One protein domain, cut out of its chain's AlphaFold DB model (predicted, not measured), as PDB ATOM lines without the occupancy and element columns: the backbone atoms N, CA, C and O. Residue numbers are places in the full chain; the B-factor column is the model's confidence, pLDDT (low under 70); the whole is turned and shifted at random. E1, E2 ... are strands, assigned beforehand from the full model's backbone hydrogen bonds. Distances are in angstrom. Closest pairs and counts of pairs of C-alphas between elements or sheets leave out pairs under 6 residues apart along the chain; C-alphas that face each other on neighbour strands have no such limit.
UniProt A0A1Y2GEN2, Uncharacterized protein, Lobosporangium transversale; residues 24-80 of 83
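What this domain is: This is residues 24 to 80 of the 83 residues of an uncharacterized protein of Lobosporangium transversale (UniProt A0A1Y2GEN2). A strongly twisted sheet of three strands, E1, E2 and E3, makes the larger part; its two longest strands, E1 and E2, bend together as one hairpin, and a small second hairpin, E4 and E5, packs at the end of the sheet where E1 ends and E2 begins. The long link between E1 and E2 folds back, and its residues 42 to 43 pair with the start of E1. The printed part has 57 residues, with no named helix and five named strands in the order E1, E2, E3, E4, E5; the class is all strand. The sheets run E1 - E2 - E3 and E4 - E5, both antiparallel. The whole is compact, with a radius of gyration of the C-alphas of 9.6 A and spans of 28 by 24 by 15 A.

Where its parts are: E1, residues 26 to 36, begins at C-alpha 26 (41.878, 25.988, 87.967), bends by 134 degrees at residue 31 and measures 11.7 A from first to last C-alpha. E2, residues 49 to 58, bends by 127 degrees at residue 55 and measures 14.2 A; its C-alpha 49 is at (29.226, 25.764, 85.443). E3, residues 60 to 64, measures 11.4 A. E4, residues 69 to 71, measures 6.9 A, and E5, residues 77 to 79, measures 7.0 A and ends at C-alpha 79 (23.280, 21.747, 89.245).

How they stand to each other: E1, E2 and E3 form a meander, each strand the antiparallel neighbour of the one before, with E1 and E3 as edge strands. In the hairpin of E1 and E2, at 151 degrees between directions, N 33 and O 53 are 3.0 A apart and N 51 and O 35 are 2.9 A apart, within hydrogen-bond range. In the hairpin of E2 and E3, at 170 degrees, N 50 and O 63 are 2.8 A apart, within hydrogen-bond range. Residues 26 to 27 of E1 also pair antiparallel with residues 42 to 43. In the hairpin of E4 and E5, at 148 degrees, N 70 and O 78 are 2.9 A apart, within hydrogen-bond range. The closest C-alphas of E1 and E5 are those of Tyr 35 and Gly 77, 4.1 A apart. Those of E2 and E4 are of Val 49 and Cys 69, 6.5 A apart. E3 and E4 are apart.

The domain as a whole: The two C-alphas farthest apart are those of His 30 and Tyr 67, at 28.0 A. The link from E1 to E2, 12 residues, is long; those from E2 to E3, E3 to E4 and E4 to E5 are tight. The printed part has no cut. The mean pLDDT of the printed part is 91.1, and no printed residue is under 70.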
ATOM      1  N   VAL A  24      41.170  30.519  82.537       78.44
ATOM      2  CA  VAL A  24      41.259  29.071  82.618       78.44
ATOM      3  C   VAL A  24      40.835  28.691  84.023       78.44
ATOM      4  O   VAL A  24      41.341  29.222  85.007       78.44
ATOM      5  N   CYS A  25      39.871  27.783  84.105       88.19
ATOM      6  CA  CYS A  25      39.352  27.326  85.375       88.19
ATOM      7  C   CYS A  25      40.357  26.378  86.046       88.19
ATOM      8  O   CYS A  25      40.698  25.333  85.483       88.19
ATOM      9  N   VAL A  26      40.839  26.737  87.236       92.25
ATOM     10  CA  VAL A  26      41.878  25.988  87.967       92.25
ATOM     11  C   VAL A  26      41.376  25.589  89.352       92.25
ATOM     12  O   VAL A  26      40.745  26.386  90.043       92.25
ATOM     13  N   CYS A  27      41.676  24.361  89.763       92.81
ATOM     14  CA  CYS A  27      41.527  23.851  91.119       92.81
ATOM     15  C   CYS A  27      42.733  24.315  91.951       92.81
ATOM     16  O   CYS A  27      43.845  23.814  91.773       92.81
ATOM     17  N   ASN A  28      42.515  25.270  92.858       89.50
ATOM     18  CA  ASN A  28      43.572  25.911  93.657       89.50
ATOM     19  C   ASN A  28      44.160  25.008  94.746       89.50
ATOM     20  O   ASN A  28      45.206  25.302  95.316       89.50
ATOM     21  N   GLN A  29      43.456  23.934  95.091       85.69
ATOM     22  CA  GLN A  29      43.861  22.978  96.112       85.69
ATOM     23  C   GLN A  29      43.879  21.573  95.521       85.69
ATOM     24  O   GLN A  29      43.261  21.308  94.489       85.69
ATOM     25  N   HIS A  30      44.568  20.649  96.192       88.56
ATOM     26  CA  HIS A  30      44.547  19.236  95.827       88.56
ATOM     27  C   HIS A  30      43.201  18.614  96.235       88.56
ATOM     28  O   HIS A  30      43.102  17.910  97.237       88.56
ATOM     29  N   VAL A  31      42.149  18.903  95.466       89.00
ATOM     30  CA  VAL A  31      40.785  18.428  95.721       89.00
ATOM     31  C   VAL A  31      40.284  17.553  94.583       89.00
ATOM     32  O   VAL A  31      40.547  17.806  93.409       89.00
ATOM     33  N   VAL A  32      39.522  16.520  94.941       93.12
ATOM     34  CA  VAL A  32      38.874  15.626  93.981       93.12
ATOM     35  C   VAL A  32      37.365  15.725  94.153       93.12
ATOM     36  O   VAL A  32      36.849  15.618  95.268       93.12
ATOM     37  N   GLY A  33      36.645  15.958  93.061       93.75
ATOM     38  CA  GLY A  33      35.187  16.046  93.078       93.75
ATOM     39  C   GLY A  33      34.616  17.070  92.107       93.75
ATOM     40  O   GLY A  33      35.325  17.641  91.282       93.75
ATOM     41  N   LEU A  34      33.305  17.275  92.224       95.25
ATOM     42  CA  LEU A  34      32.548  18.243  91.445       95.25
ATOM     43  C   LEU A  34      32.338  19.508  92.268       95.25
ATOM     44  O   LEU A  34      31.957  19.421  93.436       95.25
ATOM     45  N   TYR A  35      32.563  20.666  91.660       94.31
ATOM     46  CA  TYR A  35      32.515  21.961  92.325       94.31
ATOM     47  C   TYR A  35      31.933  23.023  91.398       94.31
ATOM     48  O   TYR A  35      32.193  23.039  90.194       94.31
ATOM     49  N   CYS A  36      31.139  23.930  91.957       93.94
ATOM     50  CA  CYS A  36      30.645  25.079  91.211       93.94
ATOM     51  C   CYS A  36      31.784  26.057  90.922       93.94
ATOM     52  O   CYS A  36      32.656  26.245  91.769       93.94
ATOM     53  N   GLY A  37      31.749  26.738  89.775       91.12
ATOM     54  CA  GLY A  37      32.792  27.707  89.424       91.12
ATOM     55  C   GLY A  37      32.918  28.894  90.388       91.12
ATOM     56  O   GLY A  37      33.958  29.532  90.419       91.12
ATOM     57  N   ASN A  38      31.901  29.160  91.217       89.81
ATOM     58  CA  ASN A  38      31.974  30.159  92.292       89.81
ATOM     59  C   ASN A  38      32.508  29.598  93.629       89.81
ATOM     60  O   ASN A  38      32.442  30.265  94.659       89.81
ATOM     61  N   SER A  39      32.955  28.343  93.662       89.69
ATOM     62  CA  SER A  39      33.558  27.758  94.859       89.69
ATOM     63  C   SER A  39      34.918  28.398  95.130       89.69
ATOM     64  O   SER A  39      35.692  28.618  94.205       89.69
ATOM     65  N   HIS A  40      35.254  28.614  96.405       88.81
ATOM     66  CA  HIS A  40      36.568  29.130  96.813       88.81
ATOM     67  C   HIS A  40      37.732  28.200  96.417       88.81
ATOM     68  O   HIS A  40      38.890  28.613  96.403       88.81
ATOM     69  N   LEU A  41      37.424  26.935  96.111       89.56
ATOM     70  CA  LEU A  41      38.385  25.931  95.655       89.56
ATOM     71  C   LEU A  41      38.810  26.138  94.195       89.56
ATOM     72  O   LEU A  41      39.751  25.486  93.741       89.56
ATOM     73  N   LEU A  42      38.125  27.023  93.466       90.44
ATOM     74  CA  LEU A  42      38.326  27.259  92.048       90.44
ATOM     75  C   LEU A  42      38.674  28.723  91.755       90.44
ATOM     76  O   LEU A  42      38.254  29.635  92.466       90.44
ATOM     77  N   HIS A  43      39.441  28.948  90.689       90.38
ATOM     78  CA  HIS A  43      39.815  30.282  90.220       90.38
ATOM     79  C   HIS A  43      39.573  30.437  88.724       90.38
ATOM     80  O   HIS A  43      39.832  29.511  87.961       90.38
ATOM     81  N   GLY A  44      39.093  31.612  88.308       88.12
ATOM     82  CA  GLY A  44      38.854  31.911  86.893       88.12
ATOM     83  C   GLY A  44      37.684  31.139  86.268       88.12
ATOM     84  O   GLY A  44      37.644  30.959  85.057       88.12
ATOM     85  N   CYS A  45      36.740  30.648  87.071       90.12
ATOM     86  CA  CYS A  45      35.683  29.748  86.615       90.12
ATOM     87  C   CYS A  45      34.324  30.441  86.481       90.12
ATOM     88  O   CYS A  45      34.007  31.396  87.187       90.12
ATOM     89  N   LEU A  46      33.474  29.915  85.597       91.12
ATOM     90  CA  LEU A  46      32.130  30.446  85.383       91.12
ATOM     91  C   LEU A  46      31.181  29.987  86.508       91.12
ATOM     92  O   LEU A  46      31.046  28.782  86.731       91.12
ATOM     93  N   PRO A  47      30.442  30.896  87.169       88.62
ATOM     94  CA  PRO A  47      29.668  30.570  88.373       88.62
ATOM     95  C   PRO A  47      28.534  29.558  88.132       88.62
ATOM     96  O   PRO A  47      28.190  28.789  89.025       88.62
ATOM     97  N   ASN A  48      27.982  29.510  86.916       91.44
ATOM     98  CA  ASN A  48      26.882  28.614  86.531       91.44
ATOM     99  C   ASN A  48      27.355  27.303  85.883       91.44
ATOM    100  O   ASN A  48      26.571  26.603  85.236       91.44
ATOM    101  N   VAL A  49      28.639  26.976  86.008       93.06
ATOM    102  CA  VAL A  49      29.226  25.764  85.443       93.06
ATOM    103  C   VAL A  49      29.729  24.880  86.574       93.06
ATOM    104  O   VAL A  49      30.373  25.345  87.515       93.06
ATOM    105  N   LEU A  50      29.385  23.601  86.482       94.50
ATOM    106  CA  LEU A  50      29.896  22.552  87.337       94.50
ATOM    107  C   LEU A  50      31.196  22.032  86.727       94.50
ATOM    108  O   LEU A  50      31.213  21.595  85.572       94.50
ATOM    109  N   TYR A  51      32.268  22.092  87.503       94.56
ATOM    110  CA  TYR A  51      33.601  21.659  87.114       94.56
ATOM    111  C   TYR A  51      34.014  20.417  87.891       94.56
ATOM    112  O   TYR A  51      33.627  20.246  89.047       94.56
ATOM    113  N   GLN A  52      34.817  19.569  87.263       95.44
ATOM    114  CA  GLN A  52      35.443  18.421  87.892       95.44
ATOM    115  C   GLN A  52      36.919  18.713  88.159       95.44
ATOM    116  O   GLN A  52      37.677  19.059  87.254       95.44
ATOM    117  N   CYS A  53      37.315  18.536  89.415       94.06
ATOM    118  CA  CYS A  53      38.703  18.542  89.852       94.06
ATOM    119  C   CYS A  53      39.155  17.099  90.089       94.06
ATOM    120  O   CYS A  53      38.461  16.333  90.761       94.06
ATOM    121  N   ASN A  54      40.328  16.746  89.563       93.38
ATOM    122  CA  ASN A  54      40.984  15.447  89.765       93.38
ATOM    123  C   ASN A  54      42.319  15.614  90.515       93.38
ATOM    124  O   ASN A  54      43.264  14.866  90.283       93.38
ATOM    125  N   GLY A  55      42.410  16.630  91.375       90.62
ATOM    126  CA  GLY A  55      43.630  17.049  92.054       90.62
ATOM    127  C   GLY A  55      43.925  18.533  91.843       90.62
ATOM    128  O   GLY A  55      43.024  19.318  91.554       90.62
ATOM    129  N   HIS A  56      45.190  18.916  92.007       88.88
ATOM    130  CA  HIS A  56      45.649  20.281  91.746       88.88
ATOM    131  C   HIS A  56      45.875  20.501  90.242       88.88
ATOM    132  O   HIS A  56      46.453  19.641  89.576       88.88
ATOM    133  N   GLY A  57      45.453  21.651  89.712       90.44
ATOM    134  CA  GLY A  57      45.625  22.000  88.299       90.44
ATOM    135  C   GLY A  57      44.309  22.336  87.604       90.44
ATOM    136  O   GLY A  57      43.383  22.841  88.229       90.44
ATOM    137  N   TYR A  58      44.227  22.100  86.295       91.38
ATOM    138  CA  TYR A  58      43.073  22.516  85.499       91.38
ATOM    139  C   TYR A  58      41.798  21.759  85.869       91.38
ATOM    140  O   TYR A  58      41.776  20.527  85.910       91.38
ATOM    141  N   ALA A  59      40.723  22.511  86.087       92.19
ATOM    142  CA  ALA A  59      39.399  21.949  86.265       92.19
ATOM    143  C   ALA A  59      38.767  21.698  84.892       92.19
ATOM    144  O   ALA A  59      38.814  22.552  84.001       92.19
ATOM    145  N   THR A  60      38.125  20.549  84.713       93.56
ATOM    146  CA  THR A  60      37.397  20.247  83.478       93.56
ATOM    147  C   THR A  60      35.937  20.649  83.613       93.56
ATOM    148  O   THR A  60      35.326  20.495  84.670       93.56
ATOM    149  N   VAL A  61      35.342  21.187  82.547       93.31
ATOM    150  CA  VAL A  61      33.899  21.461  82.532       93.31
ATOM    151  C   VAL A  61      33.163  20.126  82.569       93.31
ATOM    152  O   VAL A  61      33.236  19.358  81.614       93.31
ATOM    153  N   TYR A  62      32.431  19.871  83.650       94.25
ATOM    154  CA  TYR A  62      31.581  18.690  83.763       94.25
ATOM    155  C   TYR A  62      30.206  18.954  83.139       94.25
ATOM    156  O   TYR A  62      29.744  18.195  82.289       94.25
ATOM    157  N   LYS A  63      29.543  20.055  83.527       93.75
ATOM    158  CA  LYS A  63      28.217  20.424  83.000       93.75
ATOM    159  C   LYS A  63      27.924  21.912  83.174       93.75
ATOM    160  O   LYS A  63      28.221  22.489  84.214       93.75
ATOM    161  N   ARG A  64      27.264  22.543  82.198       93.25
ATOM    162  CA  ARG A  64      26.672  23.883  82.381       93.25
ATOM    163  C   ARG A  64      25.289  23.754  83.021       93.25
ATOM    164  O   ARG A  64      24.432  23.041  82.495       93.25
ATOM    165  N   CYS A  65      25.061  24.433  84.139       93.00
ATOM    166  CA  CYS A  65      23.807  24.351  84.879       93.00
ATOM    167  C   CYS A  65      22.810  25.400  84.377       93.00
ATOM    168  O   CYS A  65      23.064  26.600  84.464       93.00
ATOM    169  N   ARG A  66      21.643  24.955  83.893       91.81
ATOM    170  CA  ARG A  66      20.598  25.843  83.350       91.81
ATOM    171  C   ARG A  66      20.001  26.791  84.397       91.81
ATOM    172  O   ARG A  66      19.711  27.933  84.070       91.81
ATOM    173  N   TYR A  67      19.837  26.323  85.635       91.00
ATOM    174  CA  TYR A  67      19.213  27.069  86.742       91.00
ATOM    175  C   TYR A  67      20.226  27.520  87.807       91.00
ATOM    176  O   TYR A  67      19.857  27.880  88.923       91.00
ATOM    177  N   GLY A  68      21.514  27.491  87.463       91.50
ATOM    178  CA  GLY A  68      22.611  27.782  88.379       91.50
ATOM    179  C   GLY A  68      23.170  26.545  89.080       91.50
ATOM    180  O   GLY A  68      22.587  25.456  89.064       91.50
ATOM    181  N   CYS A  69      24.353  26.727  89.657       93.25
ATOM    182  CA  CYS A  69      25.085  25.713  90.404       93.25
ATOM    183  C   CYS A  69      24.970  26.002  91.908       93.25
ATOM    184  O   CYS A  69      24.973  27.167  92.311       93.25
ATOM    185  N   VAL A  70      24.839  24.963  92.731       93.69
ATOM    186  CA  VAL A  70      24.732  25.067  94.193       93.69
ATOM    187  C   VAL A  70      25.811  24.232  94.845       93.69
ATOM    188  O   VAL A  70      26.093  23.123  94.404       93.69
ATOM    189  N   THR A  71      26.389  24.778  95.908       92.88
ATOM    190  CA  THR A  71      27.361  24.090  96.750       92.88
ATOM    191  C   THR A  71      26.657  23.487  97.965       92.88
ATOM    192  O   THR A  71      25.993  24.200  98.717       92.88
ATOM    193  N   ASP A  72      26.816  22.184  98.168       89.75
ATOM    194  CA  ASP A  72      26.329  21.448  99.333       89.75
ATOM    195  C   ASP A  72      27.134  21.756 100.601       89.75
ATOM    196  O   ASP A  72      28.241  22.295 100.558       89.75
ATOM    197  N   ARG A  73      26.632  21.294 101.757       83.50
ATOM    198  CA  ARG A  73      27.344  21.383 103.050       83.50
ATOM    199  C   ARG A  73      28.735  20.738 103.034       83.50
ATOM    200  O   ARG A  73      29.595  21.145 103.802       83.50
ATOM    201  N   GLY A  74      28.960  19.755 102.159       82.00
ATOM    202  CA  GLY A  74      30.263  19.110 101.963       82.00
ATOM    203  C   GLY A  74      31.212  19.864 101.025       82.00
ATOM    204  O   GLY A  74      32.236  19.308 100.640       82.00
ATOM    205  N   GLY A  75      30.855  21.072 100.578       83.94
ATOM    206  CA  GLY A  75      31.662  21.876  99.658       83.94
ATOM    207  C   GLY A  75      31.611  21.424  98.195       83.94
ATOM    208  O   GLY A  75      32.136  22.129  97.337       83.94
ATOM    209  N   LYS A  76      30.969  20.289  97.888       90.50
ATOM    210  CA  LYS A  76      30.754  19.806  96.516       90.50
ATOM    211  C   LYS A  76      29.627  20.568  95.833       90.50
ATOM    212  O   LYS A  76      28.711  21.043  96.491       90.50
ATOM    213  N   GLY A  77      29.719  20.695  94.517       93.44
ATOM    214  CA  GLY A  77      28.726  21.356  93.685       93.44
ATOM    215  C   GLY A  77      27.802  20.373  92.976       93.44
ATOM    216  O   GLY A  77      28.225  19.288  92.575       93.44
ATOM    217  N   HIS A  78      26.571  20.802  92.732       93.25
ATOM    218  CA  HIS A  78      25.639  20.162  91.807       93.25
ATOM    219  C   HIS A  78      24.818  21.227  91.063       93.25
ATOM    220  O   HIS A  78      24.754  22.393  91.460       93.25
ATOM    221  N   CYS A  79      24.203  20.851  89.941       94.06
ATOM    222  CA  CYS A  79      23.280  21.747  89.245       94.06
ATOM    223  C   CYS A  79      21.919  21.743  89.940       94.06
ATOM    224  O   CYS A  79      21.425  20.669  90.268       94.06
ATOM    225  N   LYS A  80      21.273  22.909  90.072       91.69
ATOM    226  CA  LYS A  80      19.870  22.949  90.508       91.69
ATOM    227  C   LYS A  80      18.996  22.182  89.520       91.69
ATOM    228  O   LYS A  80      18.985  22.492  88.323       91.69
TER     229      LYS A  80